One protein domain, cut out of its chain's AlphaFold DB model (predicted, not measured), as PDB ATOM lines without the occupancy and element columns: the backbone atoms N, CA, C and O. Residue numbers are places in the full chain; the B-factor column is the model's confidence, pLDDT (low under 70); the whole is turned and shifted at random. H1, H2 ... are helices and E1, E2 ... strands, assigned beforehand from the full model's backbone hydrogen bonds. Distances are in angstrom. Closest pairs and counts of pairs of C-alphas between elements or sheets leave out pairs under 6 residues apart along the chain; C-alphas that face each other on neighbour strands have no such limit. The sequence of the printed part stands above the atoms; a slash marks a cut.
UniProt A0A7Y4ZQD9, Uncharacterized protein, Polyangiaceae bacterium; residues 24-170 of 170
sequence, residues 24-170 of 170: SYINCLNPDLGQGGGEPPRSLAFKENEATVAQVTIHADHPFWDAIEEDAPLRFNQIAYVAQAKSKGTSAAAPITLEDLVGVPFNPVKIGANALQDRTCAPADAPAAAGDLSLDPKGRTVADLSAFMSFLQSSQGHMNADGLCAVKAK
ATOM      1  N   SER A  24      20.231 142.364 350.243       91.31
ATOM      2  CA  SER A  24      20.815 141.544 349.190       91.31
ATOM      3  C   SER A  24      22.066 140.845 349.703       91.31
ATOM      4  O   SER A  24      23.018 141.503 350.119       91.31
ATOM      5  N   TYR A  25      22.049 139.519 349.619       91.56
ATOM      6  CA  TYR A  25      23.190 138.651 349.874       91.56
ATOM      7  C   TYR A  25      23.957 138.480 348.569       91.56
ATOM      8  O   TYR A  25      23.430 137.923 347.604       91.56
ATOM      9  N   ILE A  26      25.161 139.038 348.501       91.44
ATOM     10  CA  ILE A  26      25.965 139.034 347.279       91.44
ATOM     11  C   ILE A  26      27.352 138.467 347.546       91.44
ATOM     12  O   ILE A  26      27.877 138.572 348.651       91.44
ATOM     13  N   ASN A  27      27.961 137.903 346.500       90.75
ATOM     14  CA  ASN A  27      29.351 137.451 346.513       90.75
ATOM     15  C   ASN A  27      29.679 136.555 347.725       90.75
ATOM     16  O   ASN A  27      30.637 136.809 348.455       90.75
ATOM     17  N   CYS A  28      28.831 135.561 347.988       92.88
ATOM     18  CA  CYS A  28      28.973 134.687 349.147       92.88
ATOM     19  C   CYS A  28      30.181 133.761 349.013       92.88
ATOM     20  O   CYS A  28      30.529 133.366 347.896       92.88
ATOM     21  N   LEU A  29      30.799 133.420 350.145       93.19
ATOM     22  CA  LEU A  29      31.770 132.327 350.227       93.19
ATOM     23  C   LEU A  29      31.093 131.011 349.826       93.19
ATOM     24  O   LEU A  29      29.909 130.824 350.096       93.19
ATOM     25  N   ASN A  30      31.835 130.106 349.192       91.50
ATOM     26  CA  ASN A  30      31.338 128.798 348.783       91.50
ATOM     27  C   ASN A  30      32.118 127.667 349.469       91.50
ATOM     28  O   ASN A  30      33.157 127.245 348.952       91.50
ATOM     29  N   PRO A  31      31.632 127.167 350.619       89.38
ATOM     30  CA  PRO A  31      32.286 126.086 351.355       89.38
ATOM     31  C   PRO A  31      32.530 124.815 350.531       89.38
ATOM     32  O   PRO A  31      33.537 124.140 350.750       89.38
ATOM     33  N   ASP A  32      31.686 124.525 349.533       88.38
ATOM     34  CA  ASP A  32      31.809 123.331 348.682       88.38
ATOM     35  C   ASP A  32      33.082 123.329 347.819       88.38
ATOM     36  O   ASP A  32      33.510 122.276 347.346       88.38
ATOM     37  N   LEU A  33      33.708 124.494 347.610       85.69
ATOM     38  CA  LEU A  33      34.961 124.620 346.854       85.69
ATOM     39  C   LEU A  33      36.206 124.379 347.718       85.69
ATOM     40  O   LEU A  33      37.326 124.396 347.206       85.69
ATOM     41  N   GLY A  34      36.013 124.124 349.013       81.31
ATOM     42  CA  GLY A  34      37.089 123.918 349.967       81.31
ATOM     43  C   GLY A  34      37.824 125.209 350.328       81.31
ATOM     44  O   GLY A  34      37.686 126.256 349.701       81.31
ATOM     45  N   GLN A  35      38.611 125.121 351.397       72.75
ATOM     46  CA  GLN A  35      39.256 126.277 352.019       72.75
ATOM     47  C   GLN A  35      40.729 126.439 351.631       72.75
ATOM     48  O   GLN A  35      41.276 127.526 351.753       72.75
ATOM     49  N   GLY A  36      41.411 125.386 351.162       64.06
ATOM     50  CA  GLY A  36      42.816 125.468 350.728       64.06
ATOM     51  C   GLY A  36      43.797 126.079 351.751       64.06
ATOM     52  O   GLY A  36      44.882 126.495 351.357       64.06
ATOM     53  N   GLY A  37      43.424 126.155 353.037       65.62
ATOM     54  CA  GLY A  37      44.176 126.845 354.096       65.62
ATOM     55  C   GLY A  37      43.736 128.287 354.418       65.62
ATOM     56  O   GLY A  37      44.420 128.942 355.199       65.62
ATOM     57  N   GLY A  38      42.631 128.786 353.851       77.44
ATOM     58  CA  GLY A  38      42.063 130.122 354.092       77.44
ATOM     59  C   GLY A  38      40.542 130.187 353.872       77.44
ATOM     60  O   GLY A  38      39.860 129.169 353.910       77.44
ATOM     61  N   GLU A  39      39.984 131.384 353.655       83.19
ATOM     62  CA  GLU A  39      38.552 131.520 353.336       83.19
ATOM     63  C   GLU A  39      38.201 130.793 352.020       83.19
ATOM     64  O   GLU A  39      38.968 130.884 351.054       83.19
ATOM     65  N   PRO A  40      37.041 130.106 351.939       87.88
ATOM     66  CA  PRO A  40      36.603 129.494 350.693       87.88
ATOM     67  C   PRO A  40      36.462 130.544 349.579       87.88
ATOM     68  O   PRO A  40      36.088 131.689 349.850       87.88
ATOM     69  N   PRO A  41      36.685 130.185 348.305       88.75
ATOM     70  CA  PRO A  41      36.423 131.091 347.197       88.75
ATOM     71  C   PRO A  41      34.977 131.598 347.211       88.75
ATOM     72  O   PRO A  41      34.045 130.881 347.579       88.75
ATOM     73  N   ARG A  42      34.776 132.843 346.773       89.19
ATOM     74  CA  ARG A  42      33.434 133.404 346.589       89.19
ATOM     75  C   ARG A  42      32.854 132.991 345.237       89.19
ATOM     76  O   ARG A  42      33.606 132.843 344.275       89.19
ATOM     77  N   SER A  43      31.524 132.961 345.136       82.81
ATOM     78  CA  SER A  43      30.727 132.641 343.930       82.81
ATOM     79  C   SER A  43      30.409 131.157 343.701       82.81
ATOM     80  O   SER A  43      30.897 130.255 344.378       82.81
ATOM     81  N   LEU A  44      29.538 130.913 342.719       85.56
ATOM     82  CA  LEU A  44      29.187 129.583 342.231       85.56
ATOM     83  C   LEU A  44      30.258 129.075 341.263       85.56
ATOM     84  O   LEU A  44      30.637 129.799 340.340       85.56
ATOM     85  N   ALA A  45      30.696 127.828 341.433       83.44
ATOM     86  CA  ALA A  45      31.475 127.127 340.419       83.44
ATOM     87  C   ALA A  45      30.562 126.156 339.673       83.44
ATOM     88  O   ALA A  45      30.000 125.239 340.273       83.44
ATOM     89  N   PHE A  46      30.404 126.372 338.369       86.19
ATOM     90  CA  PHE A  46      29.600 125.490 337.535       86.19
ATOM     91  C   PHE A  46      30.358 124.201 337.235       86.19
ATOM     92  O   PHE A  46      31.498 124.225 336.773       86.19
ATOM     93  N   LYS A  47      29.698 123.073 337.467       84.94
ATOM     94  CA  LYS A  47      30.139 121.762 336.998       84.94
ATOM     95  C   LYS A  47      29.903 121.655 335.485       84.94
ATOM     96  O   LYS A  47      28.875 122.107 334.989       84.94
ATOM     97  N   GLU A  48      30.843 121.057 334.750       86.81
ATOM     98  CA  GLU A  48      30.842 121.084 333.274       86.81
ATOM     99  C   GLU A  48      29.695 120.291 332.630       86.81
ATOM    100  O   GLU A  48      29.157 120.714 331.611       86.81
ATOM    101  N   ASN A  49      29.316 119.145 333.205       91.62
ATOM    102  CA  ASN A  49      28.365 118.205 332.593       91.62
ATOM    103  C   ASN A  49      27.310 117.683 333.581       91.62
ATOM    104  O   ASN A  49      26.711 116.630 333.373       91.62
ATOM    105  N   GLU A  50      27.092 118.400 334.678       90.62
ATOM    106  CA  GLU A  50      26.111 118.030 335.695       90.62
ATOM    107  C   GLU A  50      25.515 119.277 336.358       90.62
ATOM    108  O   GLU A  50      26.038 120.388 336.248       90.62
ATOM    109  N   ALA A  51      24.390 119.096 337.048       90.62
ATOM    110  CA  ALA A  51      23.732 120.190 337.742       90.62
ATOM    111  C   ALA A  51      24.623 120.746 338.865       90.62
ATOM    112  O   ALA A  51      25.160 120.008 339.693       90.62
ATOM    113  N   THR A  52      24.731 122.073 338.914       88.44
ATOM    114  CA  THR A  52      25.310 122.791 340.053       88.44
ATOM    115  C   THR A  52      24.180 123.207 340.979       88.44
ATOM    116  O   THR A  52      23.264 123.910 340.553       88.44
ATOM    117  N   VAL A  53      24.234 122.758 342.230       88.44
ATOM    118  CA  VAL A  53      23.264 123.132 343.261       88.44
ATOM    119  C   VAL A  53      23.874 124.233 344.114       88.44
ATOM    120  O   VAL A  53      25.011 124.120 344.558       88.44
ATOM    121  N   ALA A  54      23.102 125.292 344.331       88.38
ATOM    122  CA  ALA A  54      23.401 126.333 345.297       88.38
ATOM    123  C   ALA A  54      22.253 126.388 346.300       88.38
ATOM    124  O   ALA A  54      21.091 126.513 345.904       88.38
ATOM    125  N   GLN A  55      22.570 126.294 347.584       91.75
ATOM    126  CA  GLN A  55      21.605 126.439 348.661       91.75
ATOM    127  C   GLN A  55      21.695 127.846 349.239       91.75
ATOM    128  O   GLN A  55      22.778 128.316 349.579       91.75
ATOM    129  N   VAL A  56      20.539 128.482 349.413       90.88
ATOM    130  CA  VAL A  56      20.412 129.636 350.304       90.88
ATOM    131  C   VAL A  56      20.086 129.111 351.697       90.88
ATOM    132  O   VAL A  56      19.043 128.486 351.889       90.88
ATOM    133  N   THR A  57      20.970 129.363 352.655       93.00
ATOM    134  CA  THR A  57      20.741 129.075 354.074       93.00
ATOM    135  C   THR A  57      20.359 130.368 354.783       93.00
ATOM    136  O   THR A  57      20.911 131.428 354.493       93.00
ATOM    137  N   ILE A  58      19.392 130.290 355.695       92.44
ATOM    138  CA  ILE A  58      18.949 131.416 356.515       92.44
ATOM    139  C   ILE A  58      19.071 131.007 357.982       92.44
ATOM    140  O   ILE A  58      18.303 130.164 358.447       92.44
ATOM    141  N   HIS A  59      20.008 131.622 358.697       94.00
ATOM    142  CA  HIS A  59      20.274 131.359 360.110       94.00
ATOM    143  C   HIS A  59      19.369 132.220 360.998       94.00
ATOM    144  O   HIS A  59      19.486 133.441 361.078       94.00
ATOM    145  N   ALA A  60      18.368 131.593 361.614       92.62
ATOM    146  CA  ALA A  60      17.323 132.306 362.360       92.62
ATOM    147  C   ALA A  60      17.800 132.882 363.706       92.62
ATOM    148  O   ALA A  60      17.056 133.608 364.367       92.62
ATOM    149  N   ASP A  61      19.010 132.537 364.124       94.06
ATOM    150  CA  ASP A  61      19.615 132.878 365.400       94.06
ATOM    151  C   ASP A  61      20.357 134.226 365.377       94.06
ATOM    152  O   ASP A  61      20.447 134.861 366.429       94.06
ATOM    153  N   HIS A  62      20.749 134.736 364.196       95.69
ATOM    154  CA  HIS A  62      21.453 136.022 364.050       95.69
ATOM    155  C   HIS A  62      20.842 137.163 364.866       95.69
ATOM    156  O   HIS A  62      21.577 137.809 365.608       95.69
ATOM    157  N   PRO A  63      19.520 137.453 364.798       95.56
ATOM    158  CA  PRO A  63      18.954 138.596 365.517       95.56
ATOM    159  C   PRO A  63      19.107 138.511 367.042       95.56
ATOM    160  O   PRO A  63      18.807 139.483 367.731       95.56
ATOM    161  N   PHE A  64      19.518 137.358 367.569       94.88
ATOM    162  CA  PHE A  64      19.679 137.088 368.990       94.88
ATOM    163  C   PHE A  64      21.140 137.034 369.435       94.88
ATOM    164  O   PHE A  64      21.379 136.793 370.615       94.88
ATOM    165  N   TRP A  65      22.109 137.262 368.552       94.62
ATOM    166  CA  TRP A  65      23.510 137.375 368.944       94.62
ATOM    167  C   TRP A  65      23.777 138.619 369.793       94.62
ATOM    168  O   TRP A  65      23.085 139.635 369.681       94.62
ATOM    169  N   ASP A  66      24.797 138.547 370.647       92.19
ATOM    170  CA  ASP A  66      25.228 139.678 371.472       92.19
ATOM    171  C   ASP A  66      26.296 140.563 370.858       92.19
ATOM    172  O   ASP A  66      26.597 141.619 371.415       92.19
ATOM    173  N   ALA A  67      26.802 140.207 369.685       93.88
ATOM    174  CA  ALA A  67      27.729 141.035 368.946       93.88
ATOM    175  C   ALA A  67      27.435 141.007 367.449       93.88
ATOM    176  O   ALA A  67      26.914 140.027 366.926       93.88
ATOM    177  N   ILE A  68      27.808 142.081 366.747       93.69
ATOM    178  CA  ILE A  68      27.829 142.123 365.277       93.69
ATOM    179  C   ILE A  68      29.058 141.358 364.761       93.69
ATOM    180  O   ILE A  68      30.019 141.928 364.244       93.69
ATOM    181  N   GLU A  69      29.031 140.050 364.968       92.69
ATOM    182  CA  GLU A  69      30.088 139.093 364.664       92.69
ATOM    183  C   GLU A  69      29.445 137.723 364.431       92.69
ATOM    184  O   GLU A  69      28.457 137.399 365.084       92.69
ATOM    185  N   GLU A  70      29.986 136.954 363.486       91.19
ATOM    186  CA  GLU A  70      29.506 135.598 363.199       91.19
ATOM    187  C   GLU A  70      29.695 134.688 364.419       91.19
ATOM    188  O   GLU A  70      30.697 134.814 365.126       91.19
ATOM    189  N   ASP A  71      28.740 133.787 364.667       89.81
ATOM    190  CA  ASP A  71      28.752 132.839 365.792       89.81
ATOM    191  C   ASP A  71      28.825 133.487 367.191       89.81
ATOM    192  O   ASP A  71      29.176 132.837 368.186       89.81
ATOM    193  N   ALA A  72      28.482 134.773 367.306       90.88
ATOM    194  CA  ALA A  72      28.426 135.438 368.599       90.88
ATOM    195  C   ALA A  72      27.384 134.771 369.529       90.88
ATOM    196  O   ALA A  72      26.334 134.304 369.078       90.88
ATOM    197  N   PRO A  73      27.628 134.705 370.852       88.69
ATOM    198  CA  PRO A  73      26.711 134.047 371.776       88.69
ATOM    199  C   PRO A  73      25.274 134.580 371.718       88.69
ATOM    200  O   PRO A  73      25.019 135.784 371.662       88.69
ATOM    201  N   LEU A  74      24.308 133.666 371.821       88.88
ATOM    202  CA  LEU A  74      22.891 134.022 371.876       88.88
ATOM    203  C   LEU A  74      22.519 134.667 373.211       88.88
ATOM    204  O   LEU A  74      22.802 134.122 374.282       88.88
ATOM    205  N   ARG A  75      21.771 135.770 373.151       87.62
ATOM    206  CA  ARG A  75      21.213 136.483 374.301       87.62
ATOM    207  C   ARG A  75      19.751 136.842 374.082       87.62
ATOM    208  O   ARG A  75      19.356 137.387 373.057       87.62
ATOM    209  N   PHE A  76      18.951 136.585 375.117       89.00
ATOM    210  CA  PHE A  76      17.510 136.869 375.136       89.00
ATOM    211  C   PHE A  76      17.096 137.815 376.274       89.00
ATOM    212  O   PHE A  76      15.950 138.265 376.328       89.00
ATOM    213  N   ASN A  77      18.012 138.130 377.198       84.88
ATOM    214  CA  ASN A  77      17.725 138.921 378.398       84.88
ATOM    215  C   ASN A  77      17.209 140.325 378.062       84.88
ATOM    216  O   ASN A  77      16.296 140.811 378.721       84.88
ATOM    217  N   GLN A  78      17.740 140.946 377.012       89.00
ATOM    218  CA  GLN A  78      17.306 142.243 376.509       89.00
ATOM    219  C   GLN A  78      15.847 142.228 376.025       89.00
ATOM    220  O   GLN A  78      15.124 143.199 376.225       89.00
ATOM    221  N   ILE A  79      15.377 141.110 375.460       92.44
ATOM    222  CA  ILE A  79      13.984 140.951 375.012       92.44
ATOM    223  C   ILE A  79      13.071 140.696 376.216       92.44
ATOM    224  O   ILE A  79      12.031 141.343 376.349       92.44
ATOM    225  N   ALA A  80      13.472 139.797 377.124       89.69
ATOM    226  CA  ALA A  80      12.738 139.521 378.364       89.69
ATOM    227  C   ALA A  80      12.581 140.767 379.235       89.69
ATOM    228  O   ALA A  80      11.549 140.980 379.872       89.69
ATOM    229  N   TYR A  81      13.593 141.619 379.208       86.44
ATOM    230  CA  TYR A  81      13.551 142.915 379.833       86.44
ATOM    231  C   TYR A  81      12.469 143.821 379.242       86.44
ATOM    232  O   TYR A  81      11.600 144.294 379.976       86.44
ATOM    233  N   VAL A  82      12.492 144.056 377.930       90.81
ATOM    234  CA  VAL A  82      11.492 144.928 377.303       90.81
ATOM    235  C   VAL A  82      10.081 144.367 377.510       90.81
ATOM    236  O   VAL A  82       9.152 145.138 377.755       90.81
ATOM    237  N   ALA A  83       9.931 143.039 377.515       92.50
ATOM    238  CA  ALA A  83       8.697 142.364 377.911       92.50
ATOM    239  C   ALA A  83       8.218 142.763 379.306       92.50
ATOM    240  O   ALA A  83       7.080 143.213 379.454       92.50
ATOM    241  N   GLN A  84       9.090 142.666 380.310       87.81
ATOM    242  CA  GLN A  84       8.765 143.066 381.676       87.81
ATOM    243  C   GLN A  84       8.395 144.555 381.759       87.81
ATOM    244  O   GLN A  84       7.345 144.897 382.296       87.81
ATOM    245  N   ALA A  85       9.220 145.441 381.193       87.50
ATOM    246  CA  ALA A  85       9.034 146.889 381.289       87.50
ATOM    247  C   ALA A  85       7.758 147.388 380.606       87.50
ATOM    248  O   ALA A  85       7.153 148.361 381.054       87.50
ATOM    249  N   LYS A  86       7.351 146.735 379.515       90.31
ATOM    250  CA  LYS A  86       6.151 147.099 378.754       90.31
ATOM    251  C   LYS A  86       4.917 146.288 379.132       90.31
ATOM    252  O   LYS A  86       3.874 146.485 378.511       90.31
ATOM    253  N   SER A  87       5.024 145.377 380.101       91.38
ATOM    254  CA  SER A  87       3.956 144.433 380.453       91.38
ATOM    255  C   SER A  87       3.411 143.687 379.224       91.38
ATOM    256  O   SER A  87       2.202 143.543 379.042       91.38
ATOM    257  N   LYS A  88       4.321 143.243 378.351       94.69
ATOM    258  CA  LYS A  88       4.048 142.552 377.081       94.69
ATOM    259  C   LYS A  88       4.832 141.242 377.008       94.69
ATOM    260  O   LYS A  88       5.662 140.950 377.859       94.69
ATOM    261  N   GLY A  89       4.564 140.432 375.989       94.56
ATOM    262  CA  GLY A  89       5.245 139.159 375.766       94.56
ATOM    263  C   GLY A  89       4.820 138.048 376.723       94.56
ATOM    264  O   GLY A  89       5.461 137.008 376.753       94.56
ATOM    265  N   THR A  90       3.737 138.233 377.479       92.00
ATOM    266  CA  THR A  90       3.178 137.225 378.396       92.00
ATOM    267  C   THR A  90       2.286 136.202 377.691       92.00
ATOM    268  O   THR A  90       1.958 135.169 378.263       92.00
ATOM    269  N   SER A  91       1.869 136.485 376.453       93.75
ATOM    270  CA  SER A  91       1.071 135.580 375.628       93.75
ATOM    271  C   SER A  91       1.255 135.877 374.140       93.75
ATOM    272  O   SER A  91       1.634 136.985 373.755       93.75
ATOM    273  N   ALA A  92       0.896 134.915 373.289       91.69
ATOM    274  CA  ALA A  92       0.898 135.088 371.835       91.69
ATOM    275  C   ALA A  92      -0.068 136.185 371.338       91.69
ATOM    276  O   ALA A  92       0.116 136.701 370.238       91.69
ATOM    277  N   ALA A  93      -1.084 136.552 372.129       94.44
ATOM    278  CA  ALA A  93      -2.023 137.628 371.804       94.44
ATOM    279  C   ALA A  93      -1.433 139.031 372.037       94.44
ATOM    280  O   ALA A  93      -1.909 140.003 371.456       94.44
ATOM    281  N   ALA A  94      -0.387 139.136 372.862       94.25
ATOM    282  CA  ALA A  94       0.307 140.383 373.166       94.25
ATOM    283  C   ALA A  94       1.834 140.188 373.106       94.25
ATOM    284  O   ALA A  94       2.507 140.339 374.129       94.25
ATOM    285  N   PRO A  95       2.398 139.820 371.940       97.19
ATOM    286  CA  PRO A  95       3.822 139.558 371.819       97.19
ATOM    287  C   PRO A  95       4.631 140.859 371.881       97.19
ATOM    288  O   PRO A  95       4.117 141.944 371.602       97.19
ATOM    289  N   ILE A  96       5.922 140.739 372.179       97.19
ATOM    290  CA  ILE A  96       6.888 141.807 371.908       97.19
ATOM    291  C   ILE A  96       7.081 141.943 370.402       97.19
ATOM    292  O   ILE A  96       7.285 140.943 369.713       97.19
ATOM    293  N   THR A  97       7.029 143.170 369.892       96.94
ATOM    294  CA  THR A  97       7.327 143.461 368.483       96.94
ATOM    295  C   THR A  97       8.640 144.223 368.337       96.94
ATOM    296  O   THR A  97       9.253 144.633 369.320       96.94
ATOM    297  N   LEU A  98       9.106 144.409 367.101       96.00
ATOM    298  CA  LEU A  98      10.361 145.119 366.839       96.00
ATOM    299  C   LEU A  98      10.240 146.614 367.197       96.00
ATOM    300  O   LEU A  98      11.185 147.229 367.682       96.00
ATOM    301  N   GLU A  99       9.045 147.183 367.033       96.00
ATOM    302  CA  GLU A  99       8.701 148.545 367.449       96.00
ATOM    303  C   GLU A  99       8.811 148.724 368.965       96.00
ATOM    304  O   GLU A  99       9.116 149.817 369.443       96.00
ATOM    305  N   ASP A 100       8.606 147.654 369.740       95.81
ATOM    306  CA  ASP A 100       8.774 147.724 371.182       95.81
ATOM    307  C   ASP A 100      10.243 147.928 371.595       95.81
ATOM    308  O   ASP A 100      10.487 148.429 372.693       95.81
ATOM    309  N   LEU A 101      11.200 147.610 370.719       94.81
ATOM    310  CA  LEU A 101      12.640 147.723 370.972       94.81
ATOM    311  C   LEU A 101      13.234 149.072 370.526       94.81
ATOM    312  O   LEU A 101      14.408 149.341 370.778       94.81
ATOM    313  N   VAL A 102      12.445 149.923 369.864       94.88
ATOM    314  CA  VAL A 102      12.891 151.250 369.409       94.88
ATOM    315  C   VAL A 102      13.192 152.149 370.608       94.88
ATOM    316  O   VAL A 102      12.424 152.210 371.569       94.88
ATOM    317  N   GLY A 103      14.326 152.847 370.552       92.81
ATOM    318  CA  GLY A 103      14.830 153.716 371.615       92.81
ATOM    319  C   GLY A 103      15.370 152.985 372.848       92.81
ATOM    320  O   GLY A 103      15.790 153.646 373.796       92.81
ATOM    321  N   VAL A 104      15.375 151.645 372.865       92.00
ATOM    322  CA  VAL A 104      15.940 150.864 373.973       92.00
ATOM    323  C   VAL A 104      17.469 150.843 373.847       92.00
ATOM    324  O   VAL A 104      17.980 150.351 372.835       92.00
ATOM    325  N   PRO A 105      18.223 151.342 374.848       91.69
ATOM    326  CA  PRO A 105      19.678 151.227 374.857       91.69
ATOM    327  C   PRO A 105      20.111 149.760 374.915       91.69
ATOM    328  O   PRO A 105      19.476 148.957 375.598       91.69
ATOM    329  N   PHE A 106      21.202 149.423 374.231       89.62
ATOM    330  CA  PHE A 106      21.751 148.062 374.182       89.62
ATOM    331  C   PHE A 106      23.177 147.962 374.741       89.62
ATOM    332  O   PHE A 106      23.688 146.859 374.884       89.62
ATOM    333  N   ASN A 107      23.819 149.085 375.077       87.62
ATOM    334  CA  ASN A 107      25.173 149.125 375.631       87.62
ATOM    335  C   ASN A 107      25.313 150.244 376.693       87.62
ATOM    336  O   ASN A 107      25.668 151.376 376.352       87.62
ATOM    337  N   PRO A 108      25.002 149.973 377.973       86.88
ATOM    338  CA  PRO A 108      24.343 148.766 378.467       86.88
ATOM    339  C   PRO A 108      22.830 148.795 378.232       86.88
ATOM    340  O   PRO A 108      22.232 149.844 377.971       86.88
ATOM    341  N   VAL A 109      22.200 147.633 378.363       85.88
ATOM    342  CA  VAL A 109      20.747 147.481 378.398       85.88
ATOM    343  C   VAL A 109      20.212 148.063 379.706       85.88
ATOM    344  O   VAL A 109      20.657 147.677 380.789       85.88
ATOM    345  N   LYS A 110      19.249 148.993 379.620       82.44
ATOM    346  CA  LYS A 110      18.738 149.741 380.785       82.44
ATOM    347  C   LYS A 110      17.221 149.698 380.962       82.44
ATOM    348  O   LYS A 110      16.486 149.929 380.001       82.44
ATOM    349  N   ILE A 111      16.792 149.540 382.224       70.81
ATOM    350  CA  ILE A 111      15.447 149.803 382.768       70.81
ATOM    351  C   ILE A 111      15.378 151.165 383.430       70.81
ATOM    352  O   ILE A 111      15.810 151.338 384.570       70.81
ATOM    353  N   GLY A 112      14.806 152.147 382.732       74.56
ATOM    354  CA  GLY A 112      14.843 153.527 383.203       74.56
ATOM    355  C   GLY A 112      16.297 153.956 383.422       74.56
ATOM    356  O   GLY A 112      17.059 154.064 382.465       74.56
ATOM    357  N   ALA A 113      16.691 154.160 384.682       78.19
ATOM    358  CA  ALA A 113      18.064 154.512 385.052       78.19
ATOM    359  C   ALA A 113      18.984 153.304 385.336       78.19
ATOM    360  O   ALA A 113      20.203 153.470 385.351       78.19
ATOM    361  N   ASN A 114      18.432 152.106 385.553       78.31
ATOM    362  CA  ASN A 114      19.178 150.942 386.036       78.31
ATOM    363  C   ASN A 114      19.678 150.082 384.877       78.31
ATOM    364  O   ASN A 114      18.890 149.706 384.013       78.31
ATOM    365  N   ALA A 115      20.960 149.726 384.873       82.88
ATOM    366  CA  ALA A 115      21.485 148.732 383.946       82.88
ATOM    367  C   ALA A 115      21.133 147.312 384.406       82.88
ATOM    368  O   ALA A 115      21.058 147.025 385.603       82.88
ATOM    369  N   LEU A 116      20.881 146.431 383.444       79.12
ATOM    370  CA  LEU A 116      20.619 145.026 383.723       79.12
ATOM    371  C   LEU A 116      21.909 144.249 383.849       79.12
ATOM    372  O   LEU A 116      22.799 144.448 383.044       79.12
ATOM    373  N   GLN A 117      21.979 143.323 384.800       79.25
ATOM    374  CA  GLN A 117      23.110 142.406 384.896       79.25
ATOM    375  C   GLN A 117      23.011 141.316 383.830       79.25
ATOM    376  O   GLN A 117      21.916 140.825 383.524       79.25
ATOM    377  N   ASP A 118      24.158 140.924 383.279       76.38
ATOM    378  CA  ASP A 118      24.218 139.768 382.398       76.38
ATOM    379  C   ASP A 118      23.781 138.495 383.156       76.38
ATOM    380  O   ASP A 118      23.898 138.378 384.378       76.38
ATOM    381  N   ARG A 119      23.226 137.527 382.430       73.00
ATOM    382  CA  ARG A 119      22.894 136.195 382.944       73.00
ATOM    383  C   ARG A 119      23.310 135.180 381.895       73.00
ATOM    384  O   ARG A 119      22.792 135.218 380.779       73.00
ATOM    385  N   THR A 120      24.206 134.269 382.263       64.12
ATOM    386  CA  THR A 120      24.678 133.196 381.380       64.12
ATOM    387  C   THR A 120      24.191 131.835 381.895       64.12
ATOM    388  O   THR A 120      24.037 131.607 383.102       64.12
ATOM    389  N   CYS A 121      23.911 130.915 380.971       57.66
ATOM    390  CA  CYS A 121      23.554 129.525 381.282       57.66
ATOM    391  C   CYS A 121      24.754 128.574 381.178       57.66
ATOM    392  O   CYS A 121      24.565 127.362 381.121       57.66
ATOM    393  N   ALA A 122      25.970 129.113 381.107       57.31
ATOM    394  CA  ALA A 122      27.161 128.341 380.805       57.31
ATOM    395  C   ALA A 122      27.455 127.271 381.893       57.31
ATOM    396  O   ALA A 122      26.945 127.390 383.017       57.31
ATOM    397  N   PRO A 123      28.203 126.190 381.568       50.31
ATOM    398  CA  PRO A 123      28.553 125.152 382.541       50.31
ATOM    399  C   PRO A 123      29.308 125.756 383.736       50.31
ATOM    400  O   PRO A 123      29.776 126.888 383.664       50.31
ATOM    401  N   ALA A 124      29.407 125.006 384.838       50.25
ATOM    402  CA  ALA A 124      29.884 125.461 386.155       50.25
ATOM    403  C   ALA A 124      31.237 126.218 386.181       50.25
ATOM    404  O   ALA A 124      31.519 126.879 387.177       50.25
ATOM    405  N   ASP A 125      32.020 126.168 385.099       44.59
ATOM    406  CA  ASP A 125      33.340 126.796 384.954       44.59
ATOM    407  C   ASP A 125      33.335 128.114 384.157       44.59
ATOM    408  O   ASP A 125      34.382 128.723 383.937       44.59
ATOM    409  N   ALA A 126      32.173 128.575 383.694       47.09
ATOM    410  CA  ALA A 126      32.078 129.873 383.046       47.09
ATOM    411  C   ALA A 126      32.117 131.006 384.079       47.09
ATOM    412  O   ALA A 126      31.486 130.890 385.137       47.09
ATOM    413  N   PRO A 127      32.824 132.115 383.790       48.50
ATOM    414  CA  PRO A 127      32.901 133.236 384.711       48.50
ATOM    415  C   PRO A 127      31.492 133.704 385.089       48.50
ATOM    416  O   PRO A 127      30.600 133.801 384.240       48.50
ATOM    417  N   ALA A 128      31.292 133.964 386.385       51.28
ATOM    418  CA  ALA A 128      30.051 134.531 386.888       51.28
ATOM    419  C   ALA A 128      29.713 135.787 386.080       51.28
ATOM    420  O   ALA A 128      30.600 136.590 385.784       51.28
ATOM    421  N   ALA A 129      28.441 135.958 385.720       57.66
ATOM    422  CA  ALA A 129      27.999 137.181 385.077       57.66
ATOM    423  C   ALA A 129      28.306 138.367 386.007       57.66
ATOM    424  O   ALA A 129      27.718 138.482 387.082       57.66
ATOM    425  N   ALA A 130      29.300 139.175 385.637       57.41
ATOM    426  CA  ALA A 130      29.921 140.149 386.537       57.41
ATOM    427  C   ALA A 130      29.740 141.603 386.077       57.41
ATOM    428  O   ALA A 130      30.367 142.500 386.637       57.41
ATOM    429  N   GLY A 131      28.911 141.848 385.061       76.44
ATOM    430  CA  GLY A 131      28.737 143.180 384.500       76.44
ATOM    431  C   GLY A 131      27.354 143.426 383.924       76.44
ATOM    432  O   GLY A 131      26.524 142.520 383.795       76.44
ATOM    433  N   ASP A 132      27.145 144.686 383.562       85.38
ATOM    434  CA  ASP A 132      25.954 145.115 382.853       85.38
ATOM    435  C   ASP A 132      25.862 144.390 381.500       85.38
ATOM    436  O   ASP A 132      26.844 144.273 380.766       85.38
ATOM    437  N   LEU A 133      24.672 143.904 381.165       84.56
ATOM    438  CA  LEU A 133      24.339 143.350 379.868       84.56
ATOM    439  C   LEU A 133      24.559 144.428 378.808       84.56
ATOM    440  O   LEU A 133      23.826 145.417 378.760       84.56
ATOM    441  N   SER A 134      25.526 144.196 377.934       89.75
ATOM    442  CA  SER A 134      25.838 145.045 376.792       89.75
ATOM    443  C   SER A 134      25.952 144.192 375.541       89.75
ATOM    444  O   SER A 134      26.544 143.117 375.586       89.75
ATOM    445  N   LEU A 135      25.406 144.687 374.431       92.44
ATOM    446  CA  LEU A 135      25.583 144.105 373.106       92.44
ATOM    447  C   LEU A 135      26.645 144.911 372.345       92.44
ATOM    448  O   LEU A 135      26.623 146.147 372.362       92.44
ATOM    449  N   ASP A 136      27.584 144.222 371.705       94.38
ATOM    450  CA  ASP A 136      28.754 144.818 371.064       94.38
ATOM    451  C   ASP A 136      28.487 145.107 369.575       94.38
ATOM    452  O   ASP A 136      28.393 144.188 368.758       94.38
ATOM    453  N   PRO A 137      28.398 146.381 369.154       94.44
ATOM    454  CA  PRO A 137      28.187 146.707 367.752       94.44
ATOM    455  C   PRO A 137      29.459 146.556 366.900       94.44
ATOM    456  O   PRO A 137      29.434 146.899 365.718       94.44
ATOM    457  N   LYS A 138      30.583 146.105 367.478       94.19
ATOM    458  CA  LYS A 138      31.876 145.906 366.801       94.19
ATOM    459  C   LYS A 138      32.322 147.147 366.029       94.19
ATOM    460  O   LYS A 138      32.704 147.099 364.862       94.19
ATOM    461  N   GLY A 139      32.213 148.296 366.696       91.56
ATOM    462  CA  GLY A 139      32.570 149.604 366.143       91.56
ATOM    463  C   GLY A 139      31.564 150.185 365.143       91.56
ATOM    464  O   GLY A 139      31.807 151.268 364.612       91.56
ATOM    465  N   ARG A 140      30.430 149.519 364.883       90.38
ATOM    466  CA  ARG A 140      29.357 150.076 364.051       90.38
ATOM    467  C   ARG A 140      28.498 151.059 364.837       90.38
ATOM    468  O   ARG A 140      28.202 150.869 366.013       90.38
ATOM    469  N   THR A 141      28.023 152.090 364.151       92.94
ATOM    470  CA  THR A 141      27.009 152.991 364.699       92.94
ATOM    471  C   THR A 141      25.630 152.369 364.508       92.94
ATOM    472  O   THR A 141      25.161 152.237 363.379       92.94
ATOM    473  N   VAL A 142      24.970 152.016 365.609       93.25
ATOM    474  CA  VAL A 142      23.584 151.525 365.632       93.25
ATOM    475  C   VAL A 142      22.802 152.285 366.701       93.25
ATOM    476  O   VAL A 142      23.330 152.579 367.771       93.25
ATOM    477  N   ALA A 143      21.575 152.690 366.367       94.56
ATOM    478  CA  ALA A 143      20.839 153.689 367.143       94.56
ATOM    479  C   ALA A 143      20.255 153.133 368.450       94.56
ATOM    480  O   ALA A 143      20.315 153.784 369.489       94.56
ATOM    481  N   ASP A 144      19.675 151.940 368.388       94.81
ATOM    482  CA  ASP A 144      18.974 151.291 369.487       94.81
ATOM    483  C   ASP A 144      18.958 149.768 369.288       94.81
ATOM    484  O   ASP A 144      19.505 149.239 368.315       94.81
ATOM    485  N   LEU A 145      18.337 149.057 370.228       95.00
ATOM    486  CA  LEU A 145      18.221 147.605 370.183       95.00
ATOM    487  C   LEU A 145      17.479 147.104 368.930       95.00
ATOM    488  O   LEU A 145      17.854 146.074 368.369       95.00
ATOM    489  N   SER A 146      16.462 147.833 368.462       95.62
ATOM    490  CA  SER A 146      15.744 147.502 367.224       95.62
ATOM    491  C   SER A 146      16.671 147.560 366.005       95.62
ATOM    492  O   SER A 146      16.713 146.620 365.207       95.62
ATOM    493  N   ALA A 147      17.471 148.623 365.888       95.19
ATOM    494  CA  ALA A 147      18.455 148.792 364.825       95.19
ATOM    495  C   ALA A 147      19.582 147.751 364.906       95.19
ATOM    496  O   ALA A 147      19.992 147.223 363.872       95.19
ATOM    497  N   PHE A 148      20.047 147.421 366.113       95.75
ATOM    498  CA  PHE A 148      21.048 146.377 366.345       95.75
ATOM    499  C   PHE A 148      20.553 145.008 365.853       95.75
ATOM    500  O   PHE A 148      21.187 144.389 364.998       95.75
ATOM    501  N   MET A 149      19.370 144.572 366.304       96.44
ATOM    502  CA  MET A 149      18.777 143.299 365.875       96.44
ATOM    503  C   MET A 149      18.456 143.285 364.377       96.44
ATOM    504  O   MET A 149      18.606 142.258 363.724       96.44
ATOM    505  N   SER A 150      18.033 144.420 363.815       95.44
ATOM    506  CA  SER A 150      17.778 144.546 362.374       95.44
ATOM    507  C   SER A 150      19.058 144.425 361.548       95.44
ATOM    508  O   SER A 150      19.045 143.812 360.481       95.44
ATOM    509  N   PHE A 151      20.177 144.966 362.041       94.62
ATOM    510  CA  PHE A 151      21.474 144.772 361.403       94.62
ATOM    511  C   PHE A 151      21.870 143.295 361.417       94.62
ATOM    512  O   PHE A 151      22.191 142.742 360.367       94.62
ATOM    513  N   LEU A 152      21.800 142.640 362.576       95.25
ATOM    514  CA  LEU A 152      22.105 141.215 362.691       95.25
ATOM    515  C   LEU A 152      21.225 140.373 361.768       95.25
ATOM    516  O   LEU A 152      21.731 139.556 361.003       95.25
ATOM    517  N   GLN A 153      19.923 140.654 361.736       95.44
ATOM    518  CA  GLN A 153      18.999 140.009 360.811       95.44
ATOM    519  C   GLN A 153      19.446 140.158 359.350       95.44
ATOM    520  O   GLN A 153      19.335 139.209 358.582       95.44
ATOM    521  N   SER A 154      19.990 141.309 358.950       94.31
ATOM    522  CA  SER A 154      20.499 141.491 357.584       94.31
ATOM    523  C   SER A 154      21.725 140.626 357.256       94.31
ATOM    524  O   SER A 154      22.056 140.463 356.091       94.31
ATOM    525  N   SER A 155      22.394 140.036 358.248       93.25
ATOM    526  CA  SER A 155      23.540 139.138 358.033       93.25
ATOM    527  C   SER A 155      23.192 137.650 357.959       93.25
ATOM    528  O   SER A 155      24.062 136.855 357.640       93.25
ATOM    529  N   GLN A 156      21.927 137.267 358.151       94.31
ATOM    530  CA  GLN A 156      21.529 135.862 358.332       94.31
ATOM    531  C   GLN A 156      21.633 134.947 357.104       94.31
ATOM    532  O   GLN A 156      21.448 133.732 357.203       94.31
ATOM    533  N   GLY A 157      21.812 135.531 355.921       93.75
ATOM    534  CA  GLY A 157      21.808 134.802 354.661       93.75
ATOM    535  C   GLY A 157      23.189 134.299 354.287       93.75
ATOM    536  O   GLY A 157      24.124 135.085 354.146       93.75
ATOM    537  N   HIS A 158      23.259 132.997 354.045       94.56
ATOM    538  CA  HIS A 158      24.466 132.267 353.694       94.56
ATOM    539  C   HIS A 158      24.259 131.433 352.431       94.56
ATOM    540  O   HIS A 158      23.129 131.137 352.026       94.56
ATOM    541  N   MET A 159      25.367 131.036 351.812       93.25
ATOM    542  CA  MET A 159      25.386 130.085 350.705       93.25
ATOM    543  C   MET A 159      25.982 128.755 351.161       93.25
ATOM    544  O   MET A 159      27.020 128.753 351.809       93.25
ATOM    545  N   ASN A 160      25.360 127.634 350.784       91.12
ATOM    546  CA  ASN A 160      25.878 126.278 351.024       91.12
ATOM    547  C   ASN A 160      26.304 126.054 352.492       91.12
ATOM    548  O   ASN A 160      27.488 125.952 352.796       91.12
ATOM    549  N   ALA A 161      25.315 125.991 353.392       88.31
ATOM    550  CA  ALA A 161      25.486 126.046 354.851       88.31
ATOM    551  C   ALA A 161      25.988 127.419 355.326       88.31
ATOM    552  O   ALA A 161      25.162 128.328 355.379       88.31
ATOM    553  N   ASP A 162      27.288 127.578 355.583       88.75
ATOM    554  CA  ASP A 162      27.870 128.715 356.323       88.75
ATOM    555  C   ASP A 162      28.706 129.660 355.440       88.75
ATOM    556  O   ASP A 162      29.602 130.375 355.887       88.75
ATOM    557  N   GLY A 163      28.447 129.681 354.132       92.12
ATOM    558  CA  GLY A 163      29.131 130.581 353.213       92.12
ATOM    559  C   GLY A 163      28.718 132.042 353.393       92.12
ATOM    560  O   GLY A 163      27.722 132.471 352.807       92.12
ATOM    561  N   LEU A 164      29.501 132.812 354.159       91.69
ATOM    562  CA  LEU A 164      29.229 134.223 354.466       91.69
ATOM    563  C   LEU A 164      29.028 135.075 353.211       91.69
ATOM    564  O   LEU A 164      29.885 135.149 352.318       91.69
ATOM    565  N   CYS A 165      27.915 135.796 353.184       92.31
ATOM    566  CA  CYS A 165      27.574 136.728 352.122       92.31
ATOM    567  C   CYS A 165      27.992 138.158 352.461       92.31
ATOM    568  O   CYS A 165      27.872 138.616 353.595       92.31
ATOM    569  N   ALA A 166      28.423 138.917 351.453       90.31
ATOM    570  CA  ALA A 166      28.483 140.361 351.607       90.31
ATOM    571  C   ALA A 166      27.049 140.904 351.640       90.31
ATOM    572  O   ALA A 166      26.252 140.676 350.726       90.31
ATOM    573  N   VAL A 167      26.728 141.616 352.716       88.81
ATOM    574  CA  VAL A 167      25.407 142.197 352.945       88.81
ATOM    575  C   VAL A 167      25.350 143.575 352.301       88.81
ATOM    576  O   VAL A 167      26.138 144.463 352.630       88.81
ATOM    577  N   LYS A 168      24.391 143.775 351.397       83.50
ATOM    578  CA  LYS A 168      24.077 145.090 350.836       83.50
ATOM    579  C   LYS A 168      22.660 145.493 351.233       83.50
ATOM    580  O   LYS A 168      21.695 144.868 350.789       83.50
ATOM    581  N   ALA A 169      22.550 146.549 352.038       74.81
ATOM    582  CA  ALA A 169      21.279 147.214 352.306       74.81
ATOM    583  C   ALA A 169      20.752 147.872 351.017       74.81
ATOM    584  O   ALA A 169      21.545 148.396 350.225       74.81
ATOM    585  N   LYS A 170      19.438 147.800 350.792       56.41
ATOM    586  CA  LYS A 170      18.766 148.478 349.674       56.41
ATOM    587  C   LYS A 170      18.227 149.842 350.067       56.41
ATOM    588  O   LYS A 170      17.689 149.952 351.189       56.41
TER     589      LYS A 170
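What this domain is: This is residues 24 to 170 of the 170 residues of an uncharacterized protein of Polyangiaceae bacterium (UniProt A0A7Y4ZQD9). Little regular structure: a loose, elongated run of loops, with small antiparallel strand pairs E1-E4 and E2-E3 toward one end, H1 and H2 toward the other, H3 between. Residues 122 to 127 stick out. The printed part has 147 residues, 37 in named elements, ordered E1 E2 H1 H2 H3 E3 E4, class mixed; radius of gyration of the C-alphas 18.8 A, spans 63 by 39 by 30 A.

Where its parts are: E1, residues 24 to 26, begins at C-alpha 24 (20.815, 141.544, 349.190); E4, 166 to 169, ends at C-alpha 169 (21.279, 147.214, 352.306). E2 is 56 to 58, E3 157 to 159, H2 98 to 101. H1, 77 to 86, and H3, 145 to 154, each span 14.2 A.

How they stand to each other: Within hydrogen-bond range are N 24 and O 168 of E1-E4, 3.0 A, and N 57 and O 158 of E2-E3, 2.9 A. H3 touches H2, closest C-alphas Ser 146 and Leu 101, 4.9 A. H1 and H2 only just touch, with 3 pairs of C-alphas within 8 A, closest Val 82 and Leu 101, 7.0 A. Every O i to N i+4 pair is within range in H1 and H3; H2 is too short for one.

The domain as a whole: The farthest C-alphas, Asn 49 and Ala 113, are 64.6 A apart. The printed part has no cut. Links E1-E2, E2-H1, H1-H2 and H2-H3 are long. Residues 36 to 37, 120 to 130 and 170 have pLDDT under 70.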